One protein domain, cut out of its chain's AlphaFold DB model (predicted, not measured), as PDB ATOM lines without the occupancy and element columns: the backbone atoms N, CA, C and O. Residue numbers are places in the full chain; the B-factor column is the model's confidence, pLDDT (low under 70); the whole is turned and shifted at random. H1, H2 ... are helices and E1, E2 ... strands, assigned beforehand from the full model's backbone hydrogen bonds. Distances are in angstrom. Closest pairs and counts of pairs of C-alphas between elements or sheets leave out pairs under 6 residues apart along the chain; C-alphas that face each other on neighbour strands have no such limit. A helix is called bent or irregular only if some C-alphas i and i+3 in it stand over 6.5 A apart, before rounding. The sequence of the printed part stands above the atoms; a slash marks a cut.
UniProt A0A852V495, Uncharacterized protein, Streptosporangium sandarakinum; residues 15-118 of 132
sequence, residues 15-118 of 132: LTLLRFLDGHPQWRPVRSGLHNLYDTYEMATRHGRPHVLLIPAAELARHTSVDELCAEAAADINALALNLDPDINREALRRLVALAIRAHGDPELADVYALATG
ATOM      1  N   LEU A  15      56.450 -36.604 -36.322       90.69
ATOM      2  CA  LEU A  15      56.306 -37.711 -35.375       90.69
ATOM      3  C   LEU A  15      54.833 -38.092 -35.197       90.69
ATOM      4  O   LEU A  15      54.506 -39.277 -35.134       90.69
ATOM      5  N   THR A  16      53.958 -37.096 -35.143       92.19
ATOM      6  CA  THR A  16      52.508 -37.245 -35.062       92.19
ATOM      7  C   THR A  16      51.971 -37.911 -36.321       92.19
ATOM      8  O   THR A  16      51.238 -38.895 -36.217       92.19
ATOM      9  N   LEU A  17      52.404 -37.454 -37.500       92.06
ATOM     10  CA  LEU A  17      52.031 -38.056 -38.784       92.06
ATOM     11  C   LEU A  17      52.492 -39.513 -38.892       92.06
ATOM     12  O   LEU A  17      51.710 -40.385 -39.264       92.06
ATOM     13  N   LEU A  18      53.737 -39.803 -38.508       90.19
ATOM     14  CA  LEU A  18      54.281 -41.159 -38.550       90.19
ATOM     15  C   LEU A  18      53.527 -42.102 -37.604       90.19
ATOM     16  O   LEU A  18      53.139 -43.195 -38.003       90.19
ATOM     17  N   ARG A  19      53.256 -41.663 -36.367       91.38
ATOM     18  CA  ARG A  19      52.463 -42.439 -35.400       91.38
ATOM     19  C   ARG A  19      51.055 -42.721 -35.907       91.38
ATOM     20  O   ARG A  19      50.552 -43.819 -35.690       91.38
ATOM     21  N   PHE A  20      50.432 -41.743 -36.559       91.06
ATOM     22  CA  PHE A  20      49.125 -41.925 -37.175       91.06
ATOM     23  C   PHE A  20      49.185 -42.993 -38.273       91.06
ATOM     24  O   PHE A  20      48.418 -43.950 -38.233       91.06
ATOM     25  N   LEU A  21      50.124 -42.871 -39.213       89.94
ATOM     26  CA  LEU A  21      50.233 -43.780 -40.354       89.94
ATOM     27  C   LEU A  21      50.601 -45.211 -39.937       89.94
ATOM     28  O   LEU A  21      49.993 -46.157 -40.428       89.94
ATOM     29  N   ASP A  22      51.546 -45.382 -39.010       88.56
ATOM     30  CA  ASP A  22      51.967 -46.704 -38.531       88.56
ATOM     31  C   ASP A  22      50.910 -47.363 -37.627       88.56
ATOM     32  O   ASP A  22      50.814 -48.590 -37.555       88.56
ATOM     33  N   GLY A  23      50.113 -46.558 -36.918       85.69
ATOM     34  CA  GLY A  23      49.077 -47.032 -36.002       85.69
ATOM     35  C   GLY A  23      47.738 -47.358 -36.668       85.69
ATOM     36  O   GLY A  23      46.872 -47.948 -36.020       85.69
ATOM     37  N   HIS A  24      47.542 -46.978 -37.935       84.81
ATOM     38  CA  HIS A  24      46.227 -47.007 -38.566       84.81
ATOM     39  C   HIS A  24      46.122 -48.085 -39.662       84.81
ATOM     40  O   HIS A  24      46.831 -48.026 -40.666       84.81
ATOM     41  N   PRO A  25      45.174 -49.042 -39.564       84.44
ATOM     42  CA  PRO A  25      45.136 -50.242 -40.416       84.44
ATOM     43  C   PRO A  25      44.836 -49.966 -41.895       84.44
ATOM     44  O   PRO A  25      45.011 -50.839 -42.743       84.44
ATOM     45  N   GLN A  26      44.341 -48.769 -42.213       83.31
ATOM     46  CA  GLN A  26      44.087 -48.350 -43.591       83.31
ATOM     47  C   GLN A  26      45.338 -47.842 -44.305       83.31
ATOM     48  O   GLN A  26      45.282 -47.684 -45.518       83.31
ATOM     49  N   TRP A  27      46.435 -47.584 -43.596       87.00
ATOM     50  CA  TRP A  27      47.669 -47.069 -44.174       87.00
ATOM     51  C   TRP A  27      48.734 -48.151 -44.169       87.00
ATOM     52  O   TRP A  27      48.833 -48.955 -43.244       87.00
ATOM     53  N   ARG A  28      49.527 -48.203 -45.236       87.38
ATOM     54  CA  ARG A  28      50.645 -49.140 -45.335       87.38
ATOM     55  C   ARG A  28      51.865 -48.463 -45.950       87.38
ATOM     56  O   ARG A  28      51.707 -47.703 -46.909       87.38
ATOM     57  N   PRO A  29      53.071 -48.761 -45.447       86.62
ATOM     58  CA  PRO A  29      54.296 -48.277 -46.055       86.62
ATOM     59  C   PRO A  29      54.515 -48.962 -47.405       86.62
ATOM     60  O   PRO A  29      54.310 -50.168 -47.564       86.62
ATOM     61  N   VAL A  30      54.974 -48.186 -48.379       83.44
ATOM     62  CA  VAL A  30      55.267 -48.641 -49.734       83.44
ATOM     63  C   VAL A  30      56.753 -48.511 -49.975       83.44
ATOM     64  O   VAL A  30      57.328 -47.426 -49.918       83.44
ATOM     65  N   ARG A  31      57.392 -49.632 -50.303       70.31
ATOM     66  CA  ARG A  31      58.786 -49.633 -50.746       70.31
ATOM     67  C   ARG A  31      58.831 -49.300 -52.236       70.31
ATOM     68  O   ARG A  31      58.869 -50.198 -53.070       70.31
ATOM     69  N   SER A  32      58.782 -48.013 -52.572       59.44
ATOM     70  CA  SER A  32      58.994 -47.542 -53.945       59.44
ATOM     71  C   SER A  32      60.480 -47.274 -54.187       59.44
ATOM     72  O   SER A  32      61.064 -46.409 -53.544       59.44
ATOM     73  N   GLY A  33      61.089 -47.975 -55.148       53.09
ATOM     74  CA  GLY A  33      62.485 -47.743 -55.555       53.09
ATOM     75  C   GLY A  33      62.731 -46.415 -56.292       53.09
ATOM     76  O   GLY A  33      63.879 -46.093 -56.588       53.09
ATOM     77  N   LEU A  34      61.673 -45.652 -56.601       50.06
ATOM     78  CA  LEU A  34      61.735 -44.331 -57.245       50.06
ATOM     79  C   LEU A  34      61.762 -43.171 -56.234       50.06
ATOM     80  O   LEU A  34      62.176 -42.071 -56.589       50.06
ATOM     81  N   HIS A  35      61.375 -43.411 -54.977       53.94
ATOM     82  CA  HIS A  35      61.305 -42.398 -53.919       53.94
ATOM     83  C   HIS A  35      62.313 -42.676 -52.802       53.94
ATOM     84  O   HIS A  35      61.988 -42.563 -51.630       53.94
ATOM     85  N   ASN A  36      63.569 -42.979 -53.142       57.91
ATOM     86  CA  ASN A  36      64.639 -43.198 -52.150       57.91
ATOM     87  C   ASN A  36      64.900 -41.984 -51.226       57.91
ATOM     88  O   ASN A  36      65.731 -42.065 -50.327       57.91
ATOM     89  N   LEU A  37      64.217 -40.862 -51.476       67.31
ATOM     90  CA  LEU A  37      64.273 -39.623 -50.713       67.31
ATOM     91  C   LEU A  37      63.090 -39.439 -49.748       67.31
ATOM     92  O   LEU A  37      63.153 -38.509 -48.956       67.31
ATOM     93  N   TYR A  38      62.033 -40.266 -49.805       74.19
ATOM     94  CA  TYR A  38      60.809 -40.099 -49.005       74.19
ATOM     95  C   TYR A  38      60.224 -41.428 -48.506       74.19
ATOM     96  O   TYR A  38      60.096 -42.393 -49.260       74.19
ATOM     97  N   ASP A  39      59.785 -41.446 -47.248       82.31
ATOM     98  CA  ASP A  39      58.934 -42.500 -46.704       82.31
ATOM     99  C   ASP A  39      57.547 -42.370 -47.356       82.31
ATOM    100  O   ASP A  39      56.876 -41.347 -47.224       82.31
ATOM    101  N   THR A  40      57.127 -43.385 -48.112       85.38
ATOM    102  CA  THR A  40      55.885 -43.346 -48.901       85.38
ATOM    103  C   THR A  40      54.822 -44.232 -48.264       85.38
ATOM    104  O   THR A  40      55.084 -45.403 -47.984       85.38
ATOM    105  N   TYR A  41      53.609 -43.709 -48.098       86.88
ATOM    106  CA  TYR A  41      52.463 -44.446 -47.565       86.88
ATOM    107  C   TYR A  41      51.300 -44.458 -48.557       86.88
ATOM    108  O   TYR A  41      51.028 -43.470 -49.234       86.88
ATOM    109  N   GLU A  42      50.597 -45.586 -48.632       86.38
ATOM    110  CA  GLU A  42      49.368 -45.749 -49.411       86.38
ATOM    111  C   GLU A  42      48.190 -46.055 -48.499       86.38
ATOM    112  O   GLU A  42      48.313 -46.838 -47.553       86.38
ATOM    113  N   MET A  43      47.022 -45.529 -48.862       81.94
ATOM    114  CA  MET A  43      45.764 -45.961 -48.273       81.94
ATOM    115  C   MET A  43      45.290 -47.257 -48.950       81.94
ATOM    116  O   MET A  43      45.039 -47.295 -50.155       81.94
ATOM    117  N   ALA A  44      45.137 -48.332 -48.179       76.69
ATOM    118  CA  ALA A  44      44.827 -49.682 -48.655       76.69
ATOM    119  C   ALA A  44      43.516 -49.779 -49.453       76.69
ATOM    120  O   ALA A  44      43.365 -50.668 -50.287       76.69
ATOM    121  N   THR A  45      42.571 -48.870 -49.208       69.62
ATOM    122  CA  THR A  45      41.251 -48.841 -49.850       69.62
ATOM    123  C   THR A  45      41.221 -48.071 -51.173       69.62
ATOM    124  O   THR A  45      40.182 -48.071 -51.831       69.62
ATOM    125  N   ARG A  46      42.316 -47.412 -51.582       67.19
ATOM    126  CA  ARG A  46      42.364 -46.564 -52.786       67.19
ATOM    127  C   ARG A  46      43.567 -46.936 -53.658       67.19
ATOM    128  O   ARG A  46      44.674 -46.442 -53.475       67.19
ATOM    129  N   HIS A  47      43.349 -47.835 -54.616       55.62
ATOM    130  CA  HIS A  47      44.382 -48.233 -55.575       55.62
ATOM    131  C   HIS A  47      44.587 -47.147 -56.644       55.62
ATOM    132  O   HIS A  47      43.619 -46.695 -57.246       55.62
ATOM    133  N   GLY A  48      45.844 -46.785 -56.929       57.44
ATOM    134  CA  GLY A  48      46.191 -46.064 -58.162       57.44
ATOM    135  C   GLY A  48      46.524 -44.571 -58.057       57.44
ATOM    136  O   GLY A  48      46.380 -43.899 -59.072       57.44
ATOM    137  N   ARG A  49      47.058 -44.099 -56.915       63.81
ATOM    138  CA  ARG A  49      47.407 -42.700 -56.541       63.81
ATOM    139  C   ARG A  49      46.316 -42.101 -55.665       63.81
ATOM    140  O   ARG A  49      45.248 -41.740 -56.154       63.81
ATOM    141  N   PRO A  50      46.559 -42.102 -54.354       60.50
ATOM    142  CA  PRO A  50      47.381 -41.038 -53.773       60.50
ATOM    143  C   PRO A  50      48.335 -41.548 -52.679       60.50
ATOM    144  O   PRO A  50      47.953 -42.316 -51.795       60.50
ATOM    145  N   HIS A  51      49.593 -41.124 -52.769       74.19
ATOM    146  CA  HIS A  51      50.615 -41.448 -51.781       74.19
ATOM    147  C   HIS A  51      50.778 -40.278 -50.824       74.19
ATOM    148  O   HIS A  51      50.841 -39.139 -51.275       74.19
ATOM    149  N   VAL A  52      50.913 -40.563 -49.534       82.44
ATOM    150  CA  VAL A  52      51.428 -39.583 -48.575       82.44
ATOM    151  C   VAL A  52      52.942 -39.728 -48.555       82.44
ATOM    152  O   VAL A  52      53.458 -40.836 -48.378       82.44
ATOM    153  N   LEU A  53      53.646 -38.618 -48.766       82.25
ATOM    154  CA  LEU A  53      55.102 -38.558 -48.728       82.25
ATOM    155  C   LEU A  53      55.544 -37.915 -47.418       82.25
ATOM    156  O   LEU A  53      55.157 -36.794 -47.106       82.25
ATOM    157  N   LEU A  54      56.385 -38.613 -46.662       82.69
ATOM    158  CA  LEU A  54      57.047 -38.074 -45.482       82.69
ATOM    159  C   LEU A  54      58.552 -38.001 -45.720       82.69
ATOM    160  O   LEU A  54      59.162 -38.912 -46.276       82.69
ATOM    161  N   ILE A  55      59.176 -36.916 -45.265       79.81
ATOM    162  CA  ILE A  55      60.637 -36.793 -45.285       79.81
ATOM    163  C   ILE A  55      61.222 -37.876 -44.363       79.81
ATOM    164  O   ILE A  55      60.752 -38.001 -43.230       79.81
ATOM    165  N   PRO A  56      62.253 -38.637 -44.755       77.81
ATOM    166  CA  PRO A  56      62.902 -39.598 -43.881       77.81
ATOM    167  C   PRO A  56      63.609 -38.882 -42.734       77.81
ATOM    168  O   PRO A  56      64.175 -37.804 -42.910       77.81
ATOM    169  N   ALA A  57      63.643 -39.503 -41.553       77.44
ATOM    170  CA  ALA A  57      64.272 -38.896 -40.375       77.44
ATOM    171  C   ALA A  57      65.740 -38.493 -40.627       77.44
ATOM    172  O   ALA A  57      66.190 -37.456 -40.146       77.44
ATOM    173  N   ALA A  58      66.462 -39.291 -41.422       77.50
ATOM    174  CA  ALA A  58      67.856 -39.048 -41.790       77.50
ATOM    175  C   ALA A  58      68.064 -37.787 -42.649       77.50
ATOM    176  O   ALA A  58      69.155 -37.222 -42.650       77.50
ATOM    177  N   GLU A  59      67.029 -37.333 -43.358       79.94
ATOM    178  CA  GLU A  59      67.112 -36.202 -44.281       79.94
ATOM    179  C   GLU A  59      66.581 -34.899 -43.662       79.94
ATOM    180  O   GLU A  59      66.823 -33.836 -44.219       79.94
ATOM    181  N   LEU A  60      65.940 -34.926 -42.483       80.06
ATOM    182  CA  LEU A  60      65.314 -33.737 -41.871       80.06
ATOM    183  C   LEU A  60      66.248 -32.527 -41.774       80.06
ATOM    184  O   LEU A  60      65.842 -31.414 -42.082       80.06
ATOM    185  N   ALA A  61      67.514 -32.745 -41.410       78.19
ATOM    186  CA  ALA A  61      68.505 -31.675 -41.280       78.19
ATOM    187  C   ALA A  61      68.876 -30.999 -42.617       78.19
ATOM    188  O   ALA A  61      69.498 -29.940 -42.614       78.19
ATOM    189  N   ARG A  62      68.532 -31.610 -43.756       81.00
ATOM    190  CA  ARG A  62      68.804 -31.095 -45.107       81.00
ATOM    191  C   ARG A  62      67.633 -30.307 -45.691       81.00
ATOM    192  O   ARG A  62      67.809 -29.658 -46.718       81.00
ATOM    193  N   HIS A  63      66.466 -30.339 -45.050       76.31
ATOM    194  CA  HIS A  63      65.279 -29.620 -45.499       76.31
ATOM    195  C   HIS A  63      65.047 -28.382 -44.631       76.31
ATOM    196  O   HIS A  63      64.938 -28.468 -43.414       76.31
ATOM    197  N   THR A  64      64.928 -27.215 -45.263       76.56
ATOM    198  CA  THR A  64      64.610 -25.953 -44.572       76.56
ATOM    199  C   THR A  64      63.109 -25.746 -44.359       76.56
ATOM    200  O   THR A  64      62.725 -24.852 -43.617       76.56
ATOM    201  N   SER A  65      62.268 -26.560 -45.004       84.31
ATOM    202  CA  SER A  65      60.803 -26.435 -45.039       84.31
ATOM    203  C   SER A  65      60.093 -27.693 -44.525       84.31
ATOM    204  O   SER A  65      59.059 -28.104 -45.050       84.31
ATOM    205  N   VAL A  66      60.655 -28.340 -43.498       84.62
ATOM    206  CA  VAL A  66      60.080 -29.563 -42.903       84.62
ATOM    207  C   VAL A  66      58.629 -29.350 -42.471       84.62
ATOM    208  O   VAL A  66      57.795 -30.213 -42.727       84.62
ATOM    209  N   ASP A  67      58.324 -28.198 -41.874       86.50
ATOM    210  CA  ASP A  67      56.978 -27.879 -41.390       86.50
ATOM    211  C   ASP A  67      55.973 -27.745 -42.541       86.50
ATOM    212  O   ASP A  67      54.861 -28.261 -42.450       86.50
ATOM    213  N   GLU A  68      56.374 -27.125 -43.657       86.62
ATOM    214  CA  GLU A  68      55.530 -27.023 -44.854       86.62
ATOM    215  C   GLU A  68      55.248 -28.411 -45.433       86.62
ATOM    216  O   GLU A  68      54.097 -28.743 -45.695       86.62
ATOM    217  N   LEU A  69      56.273 -29.257 -45.550       87.19
ATOM    218  CA  LEU A  69      56.130 -30.624 -46.054       87.19
ATOM    219  C   LEU A  69      55.267 -31.501 -45.128       87.19
ATOM    220  O   LEU A  69      54.503 -32.339 -45.607       87.19
ATOM    221  N   CYS A  70      55.336 -31.297 -43.809       89.75
ATOM    222  CA  CYS A  70      54.438 -31.971 -42.867       89.75
ATOM    223  C   CYS A  70      52.992 -31.472 -43.011       89.75
ATOM    224  O   CYS A  70      52.070 -32.286 -43.022       89.75
ATOM    225  N   ALA A  71      52.780 -30.165 -43.189       89.88
ATOM    226  CA  ALA A  71      51.449 -29.608 -43.432       89.88
ATOM    227  C   ALA A  71      50.832 -30.123 -44.746       89.88
ATOM    228  O   ALA A  71      49.626 -30.365 -44.813       89.88
ATOM    229  N   GLU A  72      51.648 -30.336 -45.781       89.38
ATOM    230  CA  GLU A  72      51.220 -30.965 -47.036       89.38
ATOM    231  C   GLU A  72      50.801 -32.417 -46.830       89.38
ATOM    232  O   GLU A  72      49.690 -32.792 -47.202       89.38
ATOM    233  N   ALA A  73      51.624 -33.209 -46.145       90.00
ATOM    234  CA  ALA A  73      51.278 -34.585 -45.813       90.00
ATOM    235  C   ALA A  73      50.002 -34.677 -44.954       90.00
ATOM    236  O   ALA A  73      49.165 -35.553 -45.179       90.00
ATOM    237  N   ALA A  74      49.811 -33.761 -43.999       92.19
ATOM    238  CA  ALA A  74      48.590 -33.673 -43.200       92.19
ATOM    239  C   ALA A  74      47.358 -33.352 -44.063       92.19
ATOM    240  O   ALA A  74      46.294 -33.948 -43.872       92.19
ATOM    241  N   ALA A  75      47.496 -32.434 -45.027       90.62
ATOM    242  CA  ALA A  75      46.439 -32.112 -45.979       90.62
ATOM    243  C   ALA A  75      46.056 -33.340 -46.817       90.62
ATOM    244  O   ALA A  75      44.874 -33.675 -46.892       90.62
ATOM    245  N   ASP A  76      47.040 -34.057 -47.359       88.94
ATOM    246  CA  ASP A  76      46.800 -35.266 -48.146       88.94
ATOM    247  C   ASP A  76      46.091 -36.337 -47.313       88.94
ATOM    248  O   ASP A  76      45.048 -36.848 -47.720       88.94
ATOM    249  N   ILE A  77      46.582 -36.636 -46.104       90.19
ATOM    250  CA  ILE A  77      45.942 -37.603 -45.197       90.19
ATOM    251  C   ILE A  77      44.469 -37.248 -44.972       90.19
ATOM    252  O   ILE A  77      43.596 -38.108 -45.109       90.19
ATOM    253  N   ASN A  78      44.186 -35.987 -44.643       90.81
ATOM    254  CA  ASN A  78      42.839 -35.537 -44.318       90.81
ATOM    255  C   ASN A  78      41.913 -35.522 -45.539       90.81
ATOM    256  O   ASN A  78      40.766 -35.958 -45.431       90.81
ATOM    257  N   ALA A  79      42.391 -35.064 -46.699       89.06
ATOM    258  CA  ALA A  79      41.619 -35.098 -47.940       89.06
ATOM    259  C   ALA A  79      41.229 -36.539 -48.291       89.06
ATOM    260  O   ALA A  79      40.079 -36.814 -48.629       89.06
ATOM    261  N   LEU A  80      42.158 -37.480 -48.130       86.50
ATOM    262  CA  LEU A  80      41.919 -38.893 -48.409       86.50
ATOM    263  C   LEU A  80      40.984 -39.549 -47.410       86.50
ATOM    264  O   LEU A  80      40.085 -40.281 -47.830       86.50
ATOM    265  N   ALA A  81      41.145 -39.250 -46.123       85.00
ATOM    266  CA  ALA A  81      40.223 -39.700 -45.093       85.00
ATOM    267  C   ALA A  81      38.794 -39.233 -45.406       85.00
ATOM    268  O   ALA A  81      37.869 -40.032 -45.328       85.00
ATOM    269  N   LEU A  82      38.621 -37.975 -45.829       83.81
ATOM    270  CA  LEU A  82      37.327 -37.364 -46.163       83.81
ATOM    271  C   LEU A  82      36.798 -37.734 -47.560       83.81
ATOM    272  O   LEU A  82      35.756 -37.227 -47.971       83.81
ATOM    273  N   ASN A  83      37.494 -38.605 -48.299       83.12
ATOM    274  CA  ASN A  83      37.179 -38.956 -49.686       83.12
ATOM    275  C   ASN A  83      37.055 -37.729 -50.620       83.12
ATOM    276  O   ASN A  83      36.240 -37.699 -51.540       83.12
ATOM    277  N   LEU A  84      37.881 -36.716 -50.371       84.69
ATOM    278  CA  LEU A  84      38.008 -35.513 -51.182       84.69
ATOM    279  C   LEU A  84      39.125 -35.684 -52.220       84.69
ATOM    280  O   LEU A  84      39.930 -36.625 -52.179       84.69
ATOM    281  N   ASP A  85      39.132 -34.771 -53.184       82.88
ATOM    282  CA  ASP A  85      40.230 -34.632 -54.132       82.88
ATOM    283  C   ASP A  85      41.457 -34.027 -53.417       82.88
ATOM    284  O   ASP A  85      41.280 -33.058 -52.672       82.88
ATOM    285  N   PRO A  86      42.679 -34.566 -53.595       76.06
ATOM    286  CA  PRO A  86      43.901 -33.964 -53.051       76.06
ATOM    287  C   PRO A  86      44.142 -32.519 -53.517       76.06
ATOM    288  O   PRO A  86      44.712 -31.727 -52.770       76.06
ATOM    289  N   ASP A  87      43.642 -32.140 -54.700       80.44
ATOM    290  CA  ASP A  87      43.746 -30.780 -55.246       80.44
ATOM    291  C   ASP A  87      42.677 -29.822 -54.680       80.44
ATOM    292  O   ASP A  87      42.510 -28.690 -55.152       80.44
ATOM    293  N   ILE A  88      41.927 -30.240 -53.650       84.75
ATOM    294  CA  ILE A  88      40.986 -29.364 -52.952       84.75
ATOM    295  C   ILE A  88      41.693 -28.115 -52.411       84.75
ATOM    296  O   ILE A  88      42.840 -28.134 -51.963       84.75
ATOM    297  N   ASN A  89      40.970 -26.994 -52.391       89.81
ATOM    298  CA  ASN A  89      41.457 -25.767 -51.781       89.81
ATOM    299  C   ASN A  89      41.922 -26.011 -50.326       89.81
ATOM    300  O   ASN A  89      41.112 -26.331 -49.451       89.81
ATOM    301  N   ARG A  90      43.223 -25.807 -50.066       86.44
ATOM    302  CA  ARG A  90      43.854 -26.082 -48.762       86.44
ATOM    303  C   ARG A  90      43.216 -25.321 -47.602       86.44
ATOM    304  O   ARG A  90      43.105 -25.863 -46.509       86.44
ATOM    305  N   GLU A  91      42.764 -24.089 -47.820       88.69
ATOM    306  CA  GLU A  91      42.116 -23.296 -46.768       88.69
ATOM    307  C   GLU A  91      40.717 -23.836 -46.436       88.69
ATOM    308  O   GLU A  91      40.336 -23.889 -45.265       88.69
ATOM    309  N   ALA A  92      39.965 -24.288 -47.443       88.00
ATOM    310  CA  ALA A  92      38.685 -24.957 -47.228       88.00
ATOM    311  C   ALA A  92      38.867 -26.274 -46.458       88.00
ATOM    312  O   ALA A  92      38.175 -26.501 -45.464       88.00
ATOM    313  N   LEU A  93      39.850 -27.091 -46.857       90.50
ATOM    314  CA  LEU A  93      40.204 -28.325 -46.155       90.50
ATOM    315  C   LEU A  93      40.619 -28.048 -44.706       90.50
ATOM    316  O   LEU A  93      40.106 -28.683 -43.790       90.50
ATOM    317  N   ARG A  94      41.483 -27.051 -44.478       89.69
ATOM    318  CA  ARG A  94      41.938 -26.668 -43.135       89.69
ATOM    319  C   ARG A  94      40.773 -26.312 -42.217       89.69
ATOM    320  O   ARG A  94      40.736 -26.758 -41.072       89.69
ATOM    321  N   ARG A  95      39.808 -25.528 -42.709       88.19
ATOM    322  CA  ARG A  95      38.603 -25.163 -41.945       88.19
ATOM    323  C   ARG A  95      37.728 -26.375 -41.649       88.19
ATOM    324  O   ARG A  95      37.251 -26.503 -40.525       88.19
ATOM    325  N   LEU A  96      37.539 -27.252 -42.633       88.31
ATOM    326  CA  LEU A  96      36.738 -28.464 -42.486       88.31
ATOM    327  C   LEU A  96      37.341 -29.411 -41.441       88.31
ATOM    328  O   LEU A  96      36.639 -29.859 -40.539       88.31
ATOM    329  N   VAL A  97      38.653 -29.641 -41.512       89.19
ATOM    330  CA  VAL A  97      39.398 -30.464 -40.550       89.19
ATOM    331  C   VAL A  97      39.343 -29.856 -39.152       89.19
ATOM    332  O   VAL A  97      39.040 -30.564 -38.197       89.19
ATOM    333  N   ALA A  98      39.569 -28.546 -39.013       86.88
ATOM    334  CA  ALA A  98      39.486 -27.873 -37.716       86.88
ATOM    335  C   ALA A  98      38.088 -28.001 -37.085       86.88
ATOM    336  O   ALA A  98      37.969 -28.242 -35.882       86.88
ATOM    337  N   LEU A  99      37.030 -27.878 -37.894       85.31
ATOM    338  CA  LEU A  99      35.653 -28.073 -37.443       85.31
ATOM    339  C   LEU A  99      35.409 -29.523 -37.006       85.31
ATOM    340  O   LEU A  99      34.876 -29.750 -35.923       85.31
ATOM    341  N   ALA A 100      35.832 -30.494 -37.817       86.19
ATOM    342  CA  ALA A 100      35.658 -31.910 -37.526       86.19
ATOM    343  C   ALA A 100      36.432 -32.341 -36.268       86.19
ATOM    344  O   ALA A 100      35.862 -32.994 -35.401       86.19
ATOM    345  N   ILE A 101      37.694 -31.931 -36.105       84.56
ATOM    346  CA  ILE A 101      38.491 -32.237 -34.905       84.56
ATOM    347  C   ILE A 101      37.828 -31.654 -33.654       84.56
ATOM    348  O   ILE A 101      37.694 -32.355 -32.651       84.56
ATOM    349  N   ARG A 102      37.363 -30.399 -33.716       82.94
ATOM    350  CA  ARG A 102      36.650 -29.766 -32.598       82.94
ATOM    351  C   ARG A 102      35.367 -30.519 -32.241       82.94
ATOM    352  O   ARG A 102      35.072 -30.675 -31.063       82.94
ATOM    353  N   ALA A 103      34.622 -30.975 -33.244       83.38
ATOM    354  CA  ALA A 103      33.361 -31.677 -33.048       83.38
ATOM    355  C   ALA A 103      33.536 -33.141 -32.600       83.38
ATOM    356  O   ALA A 103      32.652 -33.688 -31.955       83.38
ATOM    357  N   HIS A 104      34.673 -33.784 -32.896       81.50
ATOM    358  CA  HIS A 104      34.896 -35.206 -32.601       81.50
ATOM    359  C   HIS A 104      34.836 -35.547 -31.101       81.50
ATOM    360  O   HIS A 104      34.419 -36.644 -30.733       81.50
ATOM    361  N   GLY A 105      35.259 -34.619 -30.238       75.69
ATOM    362  CA  GLY A 105      35.289 -34.806 -28.783       75.69
ATOM    363  C   GLY A 105      34.036 -34.334 -28.044       75.69
ATOM    364  O   GLY A 105      33.987 -34.463 -26.823       75.69
ATOM    365  N   ASP A 106      33.053 -33.776 -28.753       80.81
ATOM    366  CA  ASP A 106      31.883 -33.129 -28.159       80.81
ATOM    367  C   ASP A 106      30.587 -33.818 -28.629       80.81
ATOM    368  O   ASP A 106      30.214 -33.691 -29.801       80.81
ATOM    369  N   PRO A 107      29.877 -34.550 -27.744       78.88
ATOM    370  CA  PRO A 107      28.616 -35.201 -28.086       78.88
ATOM    371  C   PRO A 107      27.547 -34.234 -28.610       78.88
ATOM    372  O   PRO A 107      26.727 -34.642 -29.431       78.88
ATOM    373  N   GLU A 108      27.558 -32.970 -28.177       83.19
ATOM    374  CA  GLU A 108      26.600 -31.954 -28.637       83.19
ATOM    375  C   GLU A 108      26.879 -31.507 -30.079       83.19
ATOM    376  O   GLU A 108      25.997 -30.985 -30.758       83.19
ATOM    377  N   LEU A 109      28.092 -31.758 -30.578       82.94
ATOM    378  CA  LEU A 109      28.514 -31.457 -31.945       82.94
ATOM    379  C   LEU A 109      28.602 -32.710 -32.827       82.94
ATOM    380  O   LEU A 109      29.152 -32.641 -33.928       82.94
ATOM    381  N   ALA A 110      28.036 -33.844 -32.401       80.94
ATOM    382  CA  ALA A 110      28.072 -35.091 -33.168       80.94
ATOM    383  C   ALA A 110      27.502 -34.933 -34.593       80.94
ATOM    384  O   ALA A 110      28.081 -35.455 -35.549       80.94
ATOM    385  N   ASP A 111      26.429 -34.152 -34.758       80.81
ATOM    386  CA  ASP A 111      25.843 -33.847 -36.071       80.81
ATOM    387  C   ASP A 111      26.780 -32.994 -36.933       80.81
ATOM    388  O   ASP A 111      26.906 -33.216 -38.136       80.81
ATOM    389  N   VAL A 112      27.499 -32.049 -36.320       80.12
ATOM    390  CA  VAL A 112      28.496 -31.213 -37.006       80.12
ATOM    391  C   VAL A 112      29.670 -32.066 -37.480       80.12
ATOM    392  O   VAL A 112      30.105 -31.917 -38.620       80.12
ATOM    393  N   TYR A 113      30.149 -32.994 -36.647       80.62
ATOM    394  CA  TYR A 113      31.169 -33.966 -37.041       80.62
ATOM    395  C   TYR A 113      30.682 -34.839 -38.203       80.62
ATOM    396  O   TYR A 113      31.405 -35.023 -39.185       80.62
ATOM    397  N   ALA A 114      29.444 -35.336 -38.131       78.38
ATOM    398  CA  ALA A 114      28.865 -36.172 -39.175       78.38
ATOM    399  C   ALA A 114      28.690 -35.418 -40.503       78.38
ATOM    400  O   ALA A 114      28.972 -35.974 -41.563       78.38
ATOM    401  N   LEU A 115      28.270 -34.150 -40.462       77.75
ATOM    402  CA  LEU A 115      28.178 -33.289 -41.642       77.75
ATOM    403  C   LEU A 115      29.561 -32.987 -42.227       77.75
ATOM    404  O   LEU A 115      29.759 -33.118 -43.431       77.75
ATOM    405  N   ALA A 116      30.532 -32.629 -41.384       78.31
ATOM    406  CA  ALA A 116      31.884 -32.282 -41.818       78.31
ATOM    407  C   ALA A 116      32.633 -33.466 -42.451       78.31
ATOM    408  O   ALA A 116      33.440 -33.278 -43.356       78.31
ATOM    409  N   THR A 117      32.359 -34.685 -41.984       77.75
ATOM    410  CA  THR A 117      32.972 -35.920 -42.501       77.75
ATOM    411  C   THR A 117      32.146 -36.605 -43.589       77.75
ATOM    412  O   THR A 117      32.553 -37.647 -44.098       77.75
ATOM    413  N   GLY A 118      30.982 -36.051 -43.944       73.19
ATOM    414  CA  GLY A 118      30.064 -36.658 -44.908       73.19
ATOM    415  C   GLY A 118      29.446 -37.980 -44.435       73.19
ATOM    416  O   GLY A 118      28.907 -38.727 -45.247       73.19
TER     417      GLY A 118
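Overview. This is residues 15 to 118 of the 132 residues of an uncharacterized protein of Streptosporangium sandarakinum (UniProt A0A852V495). A small sheet of three strands has two helices, H1 and H3, packed side by side over one face, with no named helix over the other. From the later part of the long H3 a helical hairpin, H4 and H5, reaches away from the sheet and makes much of the longest axis, while the short H2 lies near the beginning of H3, at the opposite end. The printed part has 104 residues, with five named helices and three named strands in the order H1 E1 E2 E3 H2 H3 H4 H5; the sheet runs E1 E2 E3, antiparallel throughout, and the class is mostly helix. The whole is compact, with a radius of gyration of the C-alphas of 14.9 A and spans of 45 by 31 by 25 A.

Along the chain. The sheet holds E1, residues 27 to 30, E2, residues 39 to 43 and 13.7 A long, and E3, residues 51 to 54. H1, residues 15 to 23, begins at C-alpha 15, (56.306, -37.711, -35.375). H2 is residues 57 to 62. H3, residues 66 to 81, is 22.4 A long, and H4, residues 90 to 104, is 20.6 A long. H5, residues 107 to 116, is 14.4 A long and ends at C-alpha 116, (31.884, -32.282, -41.818). H2 and H5 are irregular: C-alphas 58 and 61 are 7.4 A apart, and C-alphas 108 and 111 are 7.7 A apart.

Arrangement. E1, E2 and E3 form a meander, each strand the antiparallel neighbour of the one before. In the hairpin E1 and E2, N 30 and O 40 are within hydrogen-bond range at 2.8 A; in the hairpin E2 and E3, N 41 and O 52 are at 2.9 A. H1 and H3 lie on the same face of the sheet, giving two layers, helices on one face of a sheet. H3, at a height of 8.5 A over the sheet, lies over E2 and E3 and runs along the strands; its closest C-alphas to E3 are Ala 73 and Val 52, 5.7 A. H1, at a height of 9.7 A, runs slantwise to the strands, at 44 degrees to E2 on the local plane. H1 and H3 only just touch, with 3 pairs of C-alphas within 8 A, the closest Leu 17 and Ala 74 at 7.1 A. H3 touches H4 with residues 75 to 79 alone, the closest C-alphas being Ala 75 and Arg 90, 7.1 A. H4 and H5, a helical hairpin, touch at a shallow tilt of 28 degrees, opposite ways, closest at the C-alphas of Ala 100 and Tyr 113, 5.0 A. H2 is close to but not clearly touching H3, with the C-alphas of Leu 60 and Val 66 closest at 6.8 A. Every O i to N i+4 pair is within hydrogen-bond range in H1, H3 and H4; in H5 4 of 6 are, and in H2 0 of 2, beside 2 of 3 O i to N i+3 pairs.

Size, cuts and confidence. The C-alphas farthest apart are those of Gly 33 and Glu 108, 47.6 A. The printed part has no cut and no long link. The mean pLDDT of the printed part is 81.3; residues 32 to 37 and 45 to 50 are under 70.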